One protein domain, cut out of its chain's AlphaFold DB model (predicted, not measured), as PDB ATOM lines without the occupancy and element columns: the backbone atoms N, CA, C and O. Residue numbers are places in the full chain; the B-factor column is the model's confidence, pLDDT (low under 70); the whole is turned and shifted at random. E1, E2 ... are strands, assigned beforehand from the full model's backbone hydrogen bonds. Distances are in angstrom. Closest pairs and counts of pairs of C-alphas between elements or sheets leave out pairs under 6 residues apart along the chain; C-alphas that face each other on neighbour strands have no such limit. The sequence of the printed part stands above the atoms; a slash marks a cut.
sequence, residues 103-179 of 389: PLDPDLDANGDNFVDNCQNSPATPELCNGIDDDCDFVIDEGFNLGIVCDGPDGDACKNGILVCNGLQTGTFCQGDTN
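Overview. This is residues 103 to 179 of the 389 residues of an uncharacterized protein of Myxococcales bacterium (UniProt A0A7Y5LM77). This domain has little regular structure: it is a long, winding trail of loops with one small antiparallel hairpin, E1 and E2. Loops of residues 103 to 142 make one end, and a loop around Asp 156 makes the other. The printed part has 77 residues, no named helix and two named strands, E1 then E2; the class is all strand, with only 6 residues in named elements. The whole is loose, with a radius of gyration of the C-alphas of 15.8 A, and elongated, spanning 48 by 25 by 18 A.

Arrangement. E1, residues 163 to 165, and E2, residues 172 to 174, form a hairpin, antiparallel at 139 degrees. C-alphas 163 and 174 face each other at 4.2 A. N 164 and O 173 are within hydrogen-bond range at 2.8 A, as are N 173 and O 164 at 3.0 A.

Along the chain. Residues 103 to 162 hold no named element. E1 begins at C-alpha 163, (18.488, -22.916, -29.450), and measures 7.1 A. E2 measures 7.3 A and ends at C-alpha 174, (16.224, -25.796, -27.320).

Size, cuts and confidence. The C-alphas farthest apart, of Leu 104 and Asp 156, are 49.0 A apart. The printed part has no cut, and the link from E1 to E2 is short. pLDDT is under 70 at residues 103 to 124, 151 to 160 and 176 to 179.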
ATOM      1  N   PRO A 103      43.596  -6.334 -16.964       41.59
ATOM      2  CA  PRO A 103      44.274  -7.479 -17.561       41.59
ATOM      3  C   PRO A 103      44.309  -7.328 -19.085       41.59
ATOM      4  O   PRO A 103      43.406  -6.734 -19.667       41.59
ATOM      5  N   LEU A 104      45.364  -7.863 -19.700       40.44
ATOM      6  CA  LEU A 104      45.522  -7.886 -21.151       40.44
ATOM      7  C   LEU A 104      44.315  -8.582 -21.785       40.44
ATOM      8  O   LEU A 104      44.091  -9.768 -21.537       40.44
ATOM      9  N   ASP A 105      43.578  -7.823 -22.585       44.47
ATOM     10  CA  ASP A 105      42.653  -8.342 -23.582       44.47
ATOM     11  C   ASP A 105      43.464  -9.152 -24.617       44.47
ATOM     12  O   ASP A 105      44.497  -8.647 -25.080       44.47
ATOM     13  N   PRO A 106      43.108 -10.419 -24.896       48.50
ATOM     14  CA  PRO A 106      43.783 -11.239 -25.889       48.50
ATOM     15  C   PRO A 106      43.250 -11.057 -27.323       48.50
ATOM     16  O   PRO A 106      43.698 -11.818 -28.179       48.50
ATOM     17  N   ASP A 107      42.377 -10.077 -27.611       53.38
ATOM     18  CA  ASP A 107      42.155  -9.607 -28.991       53.38
ATOM     19  C   ASP A 107      43.513  -9.243 -29.630       53.38
ATOM     20  O   ASP A 107      44.232  -8.334 -29.193       53.38
ATOM     21  N   LEU A 108      43.891 -10.019 -30.649       55.25
ATOM     22  CA  LEU A 108      45.191  -9.967 -31.311       55.25
ATOM     23  C   LEU A 108      45.118  -9.525 -32.781       55.25
ATOM     24  O   LEU A 108      46.169  -9.461 -33.431       55.25
ATOM     25  N   ASP A 109      43.931  -9.154 -33.277       52.94
ATOM     26  CA  ASP A 109      43.737  -8.494 -34.579       52.94
ATOM     27  C   ASP A 109      43.314  -7.011 -34.449       52.94
ATOM     28  O   ASP A 109      43.540  -6.219 -35.372       52.94
ATOM     29  N   ALA A 110      42.855  -6.615 -33.255       49.88
ATOM     30  CA  ALA A 110      42.449  -5.271 -32.854       49.88
ATOM     31  C   ALA A 110      41.224  -4.721 -33.607       49.88
ATOM     32  O   ALA A 110      41.120  -3.503 -33.821       49.88
ATOM     33  N   ASN A 111      40.287  -5.593 -33.988       56.00
ATOM     34  CA  ASN A 111      38.971  -5.181 -34.474       56.00
ATOM     35  C   ASN A 111      38.059  -4.660 -33.332       56.00
ATOM     36  O   ASN A 111      37.213  -3.792 -33.584       56.00
ATOM     37  N   GLY A 112      38.303  -5.080 -32.079       53.41
ATOM     38  CA  GLY A 112      37.654  -4.557 -30.874       53.41
ATOM     39  C   GLY A 112      36.275  -5.138 -30.539       53.41
ATOM     40  O   GLY A 112      35.497  -4.457 -29.861       53.41
ATOM     41  N   ASP A 113      35.947  -6.348 -31.002       59.00
ATOM     42  CA  ASP A 113      34.662  -7.022 -30.740       59.00
ATOM     43  C   ASP A 113      34.560  -7.761 -29.387       59.00
ATOM     44  O   ASP A 113      33.441  -8.027 -28.935       59.00
ATOM     45  N   ASN A 114      35.690  -7.942 -28.683       50.94
ATOM     46  CA  ASN A 114      35.787  -8.421 -27.294       50.94
ATOM     47  C   ASN A 114      35.601  -9.953 -27.107       50.94
ATOM     48  O   ASN A 114      35.166 -10.392 -26.035       50.94
ATOM     49  N   PHE A 115      35.931 -10.764 -28.123       54.03
ATOM     50  CA  PHE A 115      35.939 -12.239 -28.062       54.03
ATOM     51  C   PHE A 115      37.360 -12.855 -28.064       54.03
ATOM     52  O   PHE A 115      38.360 -12.164 -28.238       54.03
ATOM     53  N   VAL A 116      37.469 -14.165 -27.791       57.88
ATOM     54  CA  VAL A 116      38.758 -14.881 -27.683       57.88
ATOM     55  C   VAL A 116      39.022 -15.704 -28.943       57.88
ATOM     56  O   VAL A 116      38.389 -16.734 -29.141       57.88
ATOM     57  N   ASP A 117      40.008 -15.284 -29.732       56.47
ATOM     58  CA  ASP A 117      40.501 -15.976 -30.930       56.47
ATOM     59  C   ASP A 117      41.699 -16.911 -30.599       56.47
ATOM     60  O   ASP A 117      42.601 -16.545 -29.833       56.47
ATOM     61  N   ASN A 118      41.731 -18.132 -31.160       59.38
ATOM     62  CA  ASN A 118      42.830 -19.099 -30.988       59.38
ATOM     63  C   ASN A 118      43.891 -19.078 -32.116       59.38
ATOM     64  O   ASN A 118      44.982 -19.645 -31.967       59.38
ATOM     65  N   CYS A 119      43.633 -18.368 -33.215       60.94
ATOM     66  CA  CYS A 119      44.233 -18.552 -34.543       60.94
ATOM     67  C   CYS A 119      45.700 -18.130 -34.725       60.94
ATOM     68  O   CYS A 119      46.241 -18.107 -35.831       60.94
ATOM     69  N   GLN A 120      46.415 -17.861 -33.635       58.03
ATOM     70  CA  GLN A 120      47.798 -17.388 -33.668       58.03
ATOM     71  C   GLN A 120      48.853 -18.464 -33.998       58.03
ATOM     72  O   GLN A 120      49.975 -18.084 -34.330       58.03
ATOM     73  N   ASN A 121      48.574 -19.777 -33.886       51.50
ATOM     74  CA  ASN A 121      49.556 -20.842 -34.214       51.50
ATOM     75  C   ASN A 121      48.982 -22.240 -34.579       51.50
ATOM     76  O   ASN A 121      49.766 -23.183 -34.742       51.50
ATOM     77  N   SER A 122      47.664 -22.408 -34.719       55.16
ATOM     78  CA  SER A 122      47.034 -23.696 -35.074       55.16
ATOM     79  C   SER A 122      46.675 -23.773 -36.566       55.16
ATOM     80  O   SER A 122      46.416 -22.743 -37.185       55.16
ATOM     81  N   PRO A 123      46.660 -24.968 -37.190       62.44
ATOM     82  CA  PRO A 123      45.966 -25.149 -38.459       62.44
ATOM     83  C   PRO A 123      44.452 -25.118 -38.210       62.44
ATOM     84  O   PRO A 123      43.990 -25.871 -37.356       62.44
ATOM     85  N   ALA A 124      43.723 -24.309 -38.984       66.69
ATOM     86  CA  ALA A 124      42.261 -24.244 -38.994       66.69
ATOM     87  C   ALA A 124      41.616 -25.636 -38.887       66.69
ATOM     88  O   ALA A 124      41.955 -26.556 -39.651       66.69
ATOM     89  N   THR A 125      40.712 -25.790 -37.924       74.69
ATOM     90  CA  THR A 125      39.959 -27.019 -37.664       74.69
ATOM     91  C   THR A 125      38.482 -26.817 -37.987       74.69
ATOM     92  O   THR A 125      38.026 -25.688 -37.994       74.69
ATOM     93  N   PRO A 126      37.714 -27.881 -38.287       83.75
ATOM     94  CA  PRO A 126      36.273 -27.735 -38.458       83.75
ATOM     95  C   PRO A 126      35.630 -27.260 -37.155       83.75
ATOM     96  O   PRO A 126      35.890 -27.864 -36.111       83.75
ATOM     97  N   GLU A 127      34.777 -26.251 -37.273       85.88
ATOM     98  CA  GLU A 127      34.166 -25.523 -36.165       85.88
ATOM     99  C   GLU A 127      33.426 -26.399 -35.142       85.88
ATOM    100  O   GLU A 127      32.860 -27.460 -35.457       85.88
ATOM    101  N   LEU A 128      33.404 -25.919 -33.898       89.75
ATOM    102  CA  LEU A 128      32.674 -26.486 -32.767       89.75
ATOM    103  C   LEU A 128      31.745 -25.435 -32.142       89.75
ATOM    104  O   LEU A 128      31.862 -24.253 -32.391       89.75
ATOM    105  N   CYS A 129      30.802 -25.881 -31.314       89.06
ATOM    106  CA  CYS A 129      29.860 -25.006 -30.610       89.06
ATOM    107  C   CYS A 129      30.363 -24.738 -29.183       89.06
ATOM    108  O   CYS A 129      29.832 -25.301 -28.217       89.06
ATOM    109  N   ASN A 130      31.458 -24.000 -29.031       84.69
ATOM    110  CA  ASN A 130      32.159 -23.805 -27.759       84.69
ATOM    111  C   ASN A 130      32.333 -22.332 -27.324       84.69
ATOM    112  O   ASN A 130      32.726 -22.114 -26.171       84.69
ATOM    113  N   GLY A 131      31.977 -21.358 -28.168       81.56
ATOM    114  CA  GLY A 131      32.131 -19.919 -27.939       81.56
ATOM    115  C   GLY A 131      33.499 -19.346 -28.332       81.56
ATOM    116  O   GLY A 131      33.914 -18.348 -27.736       81.56
ATOM    117  N   ILE A 132      34.212 -19.990 -29.260       83.38
ATOM    118  CA  ILE A 132      35.555 -19.660 -29.773       83.38
ATOM    119  C   ILE A 132      35.536 -19.900 -31.290       83.38
ATOM    120  O   ILE A 132      34.864 -20.820 -31.728       83.38
ATOM    121  N   ASP A 133      36.287 -19.112 -32.061       79.19
ATOM    122  CA  ASP A 133      36.576 -19.373 -33.483       79.19
ATOM    123  C   ASP A 133      37.645 -20.499 -33.590       79.19
ATOM    124  O   ASP A 133      38.787 -20.334 -33.126       79.19
ATOM    125  N   ASP A 134      37.274 -21.680 -34.110       82.62
ATOM    126  CA  ASP A 134      38.152 -22.854 -34.305       82.62
ATOM    127  C   ASP A 134      38.661 -23.005 -35.766       82.62
ATOM    128  O   ASP A 134      39.600 -23.783 -36.021       82.62
ATOM    129  N   ASP A 135      38.071 -22.266 -36.711       83.06
ATOM    130  CA  ASP A 135      38.266 -22.324 -38.174       83.06
ATOM    131  C   ASP A 135      39.120 -21.152 -38.727       83.06
ATOM    132  O   ASP A 135      39.868 -21.318 -39.702       83.06
ATOM    133  N   CYS A 136      39.154 -20.031 -38.010       77.31
ATOM    134  CA  CYS A 136      39.882 -18.791 -38.281       77.31
ATOM    135  C   CYS A 136      39.322 -17.920 -39.417       77.31
ATOM    136  O   CYS A 136      40.102 -17.209 -40.073       77.31
ATOM    137  N   ASP A 137      38.009 -17.958 -39.676       80.50
ATOM    138  CA  ASP A 137      37.342 -17.072 -40.643       80.50
ATOM    139  C   ASP A 137      36.773 -15.764 -40.055       80.50
ATOM    140  O   ASP A 137      36.280 -14.923 -40.818       80.50
ATOM    141  N   PHE A 138      36.995 -15.527 -38.752       73.75
ATOM    142  CA  PHE A 138      36.518 -14.387 -37.954       73.75
ATOM    143  C   PHE A 138      35.013 -14.440 -37.637       73.75
ATOM    144  O   PHE A 138      34.339 -13.405 -37.554       73.75
ATOM    145  N   VAL A 139      34.483 -15.648 -37.446       82.62
ATOM    146  CA  VAL A 139      33.128 -15.930 -36.954       82.62
ATOM    147  C   VAL A 139      33.229 -16.973 -35.830       82.62
ATOM    148  O   VAL A 139      34.190 -17.721 -35.756       82.62
ATOM    149  N   ILE A 140      32.278 -16.964 -34.892       82.06
ATOM    150  CA  ILE A 140      32.265 -17.863 -33.727       82.06
ATOM    151  C   ILE A 140      31.057 -18.793 -33.811       82.06
ATOM    152  O   ILE A 140      29.932 -18.323 -34.027       82.06
ATOM    153  N   ASP A 141      31.278 -20.083 -33.554       83.62
ATOM    154  CA  ASP A 141      30.289 -21.159 -33.567       83.62
ATOM    155  C   ASP A 141      29.508 -21.243 -34.903       83.62
ATOM    156  O   ASP A 141      28.295 -21.533 -34.923       83.62
ATOM    157  N   GLU A 142      30.140 -20.961 -36.052       81.81
ATOM    158  CA  GLU A 142      29.434 -20.965 -37.330       81.81
ATOM    159  C   GLU A 142      28.973 -22.371 -37.761       81.81
ATOM    160  O   GLU A 142      29.537 -23.419 -37.459       81.81
ATOM    161  N   GLY A 143      27.810 -22.420 -38.414       85.12
ATOM    162  CA  GLY A 143      27.139 -23.678 -38.762       85.12
ATOM    163  C   GLY A 143      26.302 -24.324 -37.644       85.12
ATOM    164  O   GLY A 143      25.490 -25.203 -37.953       85.12
ATOM    165  N   PHE A 144      26.387 -23.867 -36.387       84.12
ATOM    166  CA  PHE A 144      25.633 -24.457 -35.266       84.12
ATOM    167  C   PHE A 144      24.223 -23.889 -35.040       84.12
ATOM    168  O   PHE A 144      23.348 -24.612 -34.556       84.12
ATOM    169  N   ASN A 145      23.947 -22.671 -35.518       83.62
ATOM    170  CA  ASN A 145      22.632 -22.001 -35.476       83.62
ATOM    171  C   ASN A 145      22.174 -21.625 -34.052       83.62
ATOM    172  O   ASN A 145      21.105 -22.025 -33.595       83.62
ATOM    173  N   LEU A 146      22.996 -20.856 -33.341       84.38
ATOM    174  CA  LEU A 146      22.716 -20.408 -31.976       84.38
ATOM    175  C   LEU A 146      21.726 -19.244 -31.879       84.38
ATOM    176  O   LEU A 146      21.589 -18.431 -32.788       84.38
ATOM    177  N   GLY A 147      21.052 -19.161 -30.733       72.25
ATOM    178  CA  GLY A 147      20.086 -18.122 -30.391       72.25
ATOM    179  C   GLY A 147      18.719 -18.245 -31.079       72.25
ATOM    180  O   GLY A 147      17.937 -17.301 -30.984       72.25
ATOM    181  N   ILE A 148      18.411 -19.341 -31.788       79.38
ATOM    182  CA  ILE A 148      17.204 -19.423 -32.643       79.38
ATOM    183  C   ILE A 148      16.011 -20.061 -31.931       79.38
ATOM    184  O   ILE A 148      16.172 -21.099 -31.313       79.38
ATOM    185  N   VAL A 149      14.798 -19.513 -32.022       75.06
ATOM    186  CA  VAL A 149      13.652 -20.148 -31.340       75.06
ATOM    187  C   VAL A 149      13.328 -21.541 -31.880       75.06
ATOM    188  O   VAL A 149      13.624 -21.864 -33.036       75.06
ATOM    189  N   CYS A 150      12.755 -22.390 -31.036       73.69
ATOM    190  CA  CYS A 150      12.681 -23.821 -31.288       73.69
ATOM    191  C   CYS A 150      11.564 -24.472 -30.478       73.69
ATOM    192  O   CYS A 150      11.180 -23.969 -29.441       73.69
ATOM    193  N   ASP A 151      11.078 -25.601 -30.984       68.69
ATOM    194  CA  ASP A 151      10.357 -26.599 -30.187       68.69
ATOM    195  C   ASP A 151      11.420 -27.287 -29.335       68.69
ATOM    196  O   ASP A 151      12.415 -27.791 -29.889       68.69
ATOM    197  N   GLY A 152      11.187 -27.400 -28.033       65.38
ATOM    198  CA  GLY A 152      11.542 -28.647 -27.378       65.38
ATOM    199  C   GLY A 152      10.707 -29.804 -27.963       65.38
ATOM    200  O   GLY A 152       9.901 -29.647 -28.872       65.38
ATOM    201  N   PRO A 153      10.900 -31.047 -27.513       63.22
ATOM    202  CA  PRO A 153      10.043 -32.161 -27.922       63.22
ATOM    203  C   PRO A 153       8.642 -32.118 -27.265       63.22
ATOM    204  O   PRO A 153       8.047 -33.182 -27.059       63.22
ATOM    205  N   ASP A 154       8.160 -30.934 -26.884       53.34
ATOM    206  CA  ASP A 154       6.827 -30.650 -26.358       53.34
ATOM    207  C   ASP A 154       5.758 -31.114 -27.359       53.34
ATOM    208  O   ASP A 154       5.979 -31.203 -28.568       53.34
ATOM    209  N   GLY A 155       4.617 -31.540 -26.815       52.16
ATOM    210  CA  GLY A 155       3.498 -32.093 -27.585       52.16
ATOM    211  C   GLY A 155       2.297 -31.159 -27.684       52.16
ATOM    212  O   GLY A 155       1.284 -31.551 -28.265       52.16
ATOM    213  N   ASP A 156       2.412 -29.966 -27.102       60.19
ATOM    214  CA  ASP A 156       1.713 -28.780 -27.584       60.19
ATOM    215  C   ASP A 156       2.312 -28.369 -28.954       60.19
ATOM    216  O   ASP A 156       3.144 -29.077 -29.533       60.19
ATOM    217  N   ALA A 157       1.841 -27.273 -29.547       57.66
ATOM    218  CA  ALA A 157       2.385 -26.776 -30.817       57.66
ATOM    219  C   ALA A 157       3.534 -25.767 -30.628       57.66
ATOM    220  O   ALA A 157       3.887 -25.039 -31.567       57.66
ATOM    221  N   CYS A 158       4.036 -25.629 -29.407       64.25
ATOM    222  CA  CYS A 158       4.601 -24.377 -28.956       64.25
ATOM    223  C   CYS A 158       6.103 -24.417 -29.164       64.25
ATOM    224  O   CYS A 158       6.821 -25.051 -28.419       64.25
ATOM    225  N   LYS A 159       6.588 -23.706 -30.193       69.69
ATOM    226  CA  LYS A 159       8.026 -23.562 -30.491       69.69
ATOM    227  C   LYS A 159       8.658 -22.525 -29.624       69.69
ATOM    228  O   LYS A 159       8.994 -21.415 -30.056       69.69
ATOM    229  N   ASN A 160       8.711 -22.889 -28.376       68.88
ATOM    230  CA  ASN A 160       8.547 -21.887 -27.402       68.88
ATOM    231  C   ASN A 160       9.925 -21.187 -27.150       68.88
ATOM    232  O   ASN A 160       9.972 -19.990 -26.862       68.88
ATOM    233  N   GLY A 161      11.065 -21.859 -27.362       70.69
ATOM    234  CA  GLY A 161      12.348 -21.569 -26.696       70.69
ATOM    235  C   GLY A 161      13.424 -20.853 -27.502       70.69
ATOM    236  O   GLY A 161      13.124 -19.987 -28.308       70.69
ATOM    237  N   ILE A 162      14.707 -21.147 -27.231       79.38
ATOM    238  CA  ILE A 162      15.908 -20.545 -27.854       79.38
ATOM    239  C   ILE A 162      17.026 -21.596 -27.969       79.38
ATOM    240  O   ILE A 162      17.438 -22.191 -26.981       79.38
ATOM    241  N   LEU A 163      17.557 -21.834 -29.162       81.69
ATOM    242  CA  LEU A 163      18.488 -22.916 -29.450       81.69
ATOM    243  C   LEU A 163      19.901 -22.501 -29.040       81.69
ATOM    244  O   LEU A 163      20.449 -21.546 -29.584       81.69
ATOM    245  N   VAL A 164      20.518 -23.205 -28.099       86.12
ATOM    246  CA  VAL A 164      21.858 -22.887 -27.583       86.12
ATOM    247  C   VAL A 164      22.815 -24.067 -27.754       86.12
ATOM    248  O   VAL A 164      22.387 -25.174 -28.099       86.12
ATOM    249  N   CYS A 165      24.120 -23.849 -27.534       90.31
ATOM    250  CA  CYS A 165      25.113 -24.914 -27.669       90.31
ATOM    251  C   CYS A 165      24.772 -26.047 -26.715       90.31
ATOM    252  O   CYS A 165      24.556 -25.840 -25.517       90.31
ATOM    253  N   ASN A 166      24.761 -27.269 -27.237       83.56
ATOM    254  CA  ASN A 166      24.704 -28.428 -26.371       83.56
ATOM    255  C   ASN A 166      26.008 -28.516 -25.558       83.56
ATOM    256  O   ASN A 166      27.076 -28.095 -25.998       83.56
ATOM    257  N   GLY A 167      25.944 -29.100 -24.360       80.81
ATOM    258  CA  GLY A 167      27.123 -29.234 -23.491       80.81
ATOM    259  C   GLY A 167      28.229 -30.154 -24.037       80.81
ATOM    260  O   GLY A 167      29.225 -30.365 -23.352       80.81
ATOM    261  N   LEU A 168      28.046 -30.731 -25.231       88.44
ATOM    262  CA  LEU A 168      29.045 -31.510 -25.964       88.44
ATOM    263  C   LEU A 168      29.750 -30.686 -27.050       88.44
ATOM    264  O   LEU A 168      30.576 -31.248 -27.766       88.44
ATOM    265  N   GLN A 169      29.404 -29.404 -27.197       86.19
ATOM    266  CA  GLN A 169      30.031 -28.446 -28.109       86.19
ATOM    267  C   GLN A 169      30.069 -28.910 -29.575       86.19
ATOM    268  O   GLN A 169      30.955 -28.564 -30.342       86.19
ATOM    269  N   THR A 170      29.110 -29.748 -29.971       86.81
ATOM    270  CA  THR A 170      29.092 -30.457 -31.270       86.81
ATOM    271  C   THR A 170      27.716 -30.398 -31.935       86.81
ATOM    272  O   THR A 170      27.391 -31.190 -32.818       86.81
ATOM    273  N   GLY A 171      26.865 -29.482 -31.477       86.88
ATOM    274  CA  GLY A 171      25.485 -29.319 -31.917       86.88
ATOM    275  C   GLY A 171      24.714 -28.403 -30.972       86.88
ATOM    276  O   GLY A 171      25.266 -27.864 -30.012       86.88
ATOM    277  N   THR A 172      23.415 -28.273 -31.211       87.69
ATOM    278  CA  THR A 172      22.546 -27.302 -30.537       87.69
ATOM    279  C   THR A 172      21.228 -27.935 -30.070       87.69
ATOM    280  O   THR A 172      20.859 -29.020 -30.526       87.69
ATOM    281  N   PHE A 173      20.561 -27.325 -29.085       83.88
ATOM    282  CA  PHE A 173      19.305 -27.810 -28.481       83.88
ATOM    283  C   PHE A 173      18.453 -26.647 -27.943       83.88
ATOM    284  O   PHE A 173      18.991 -25.567 -27.730       83.88
ATOM    285  N   CYS A 174      17.156 -26.865 -27.691       81.69
ATOM    286  CA  CYS A 174      16.224 -25.796 -27.320       81.69
ATOM    287  C   CYS A 174      16.193 -25.404 -25.829       81.69
ATOM    288  O   CYS A 174      16.232 -26.269 -24.955       81.69
ATOM    289  N   GLN A 175      16.098 -24.099 -25.549       77.75
ATOM    290  CA  GLN A 175      16.083 -23.500 -24.212       77.75
ATOM    291  C   GLN A 175      15.225 -22.218 -24.141       77.75
ATOM    292  O   GLN A 175      15.687 -21.154 -24.538       77.75
ATOM    293  N   GLY A 176      14.067 -22.243 -23.477       64.44
ATOM    294  CA  GLY A 176      13.454 -21.012 -22.927       64.44
ATOM    295  C   GLY A 176      12.001 -20.799 -23.317       64.44
ATOM    296  O   GLY A 176      11.638 -19.725 -23.781       64.44
ATOM    297  N   ASP A 177      11.219 -21.854 -23.177       65.12
ATOM    298  CA  ASP A 177      10.034 -22.108 -23.973       65.12
ATOM    299  C   ASP A 177       8.815 -21.151 -23.674       65.12
ATOM    300  O   ASP A 177       8.167 -21.283 -22.643       65.12
ATOM    301  N   THR A 178       8.547 -20.157 -24.570       62.16
ATOM    302  CA  THR A 178       7.398 -19.188 -24.731       62.16
ATOM    303  C   THR A 178       6.243 -19.504 -25.743       62.16
ATOM    304  O   THR A 178       6.458 -19.811 -26.908       62.16
ATOM    305  N   ASN A 179       4.985 -19.309 -25.355       61.56
ATOM    306  CA  ASN A 179       3.842 -20.146 -25.784       61.56
ATOM    307  C   ASN A 179       3.068 -19.745 -27.085       61.56
ATOM    308  O   ASN A 179       3.367 -18.712 -27.693       61.56
TER     309      ASN A 179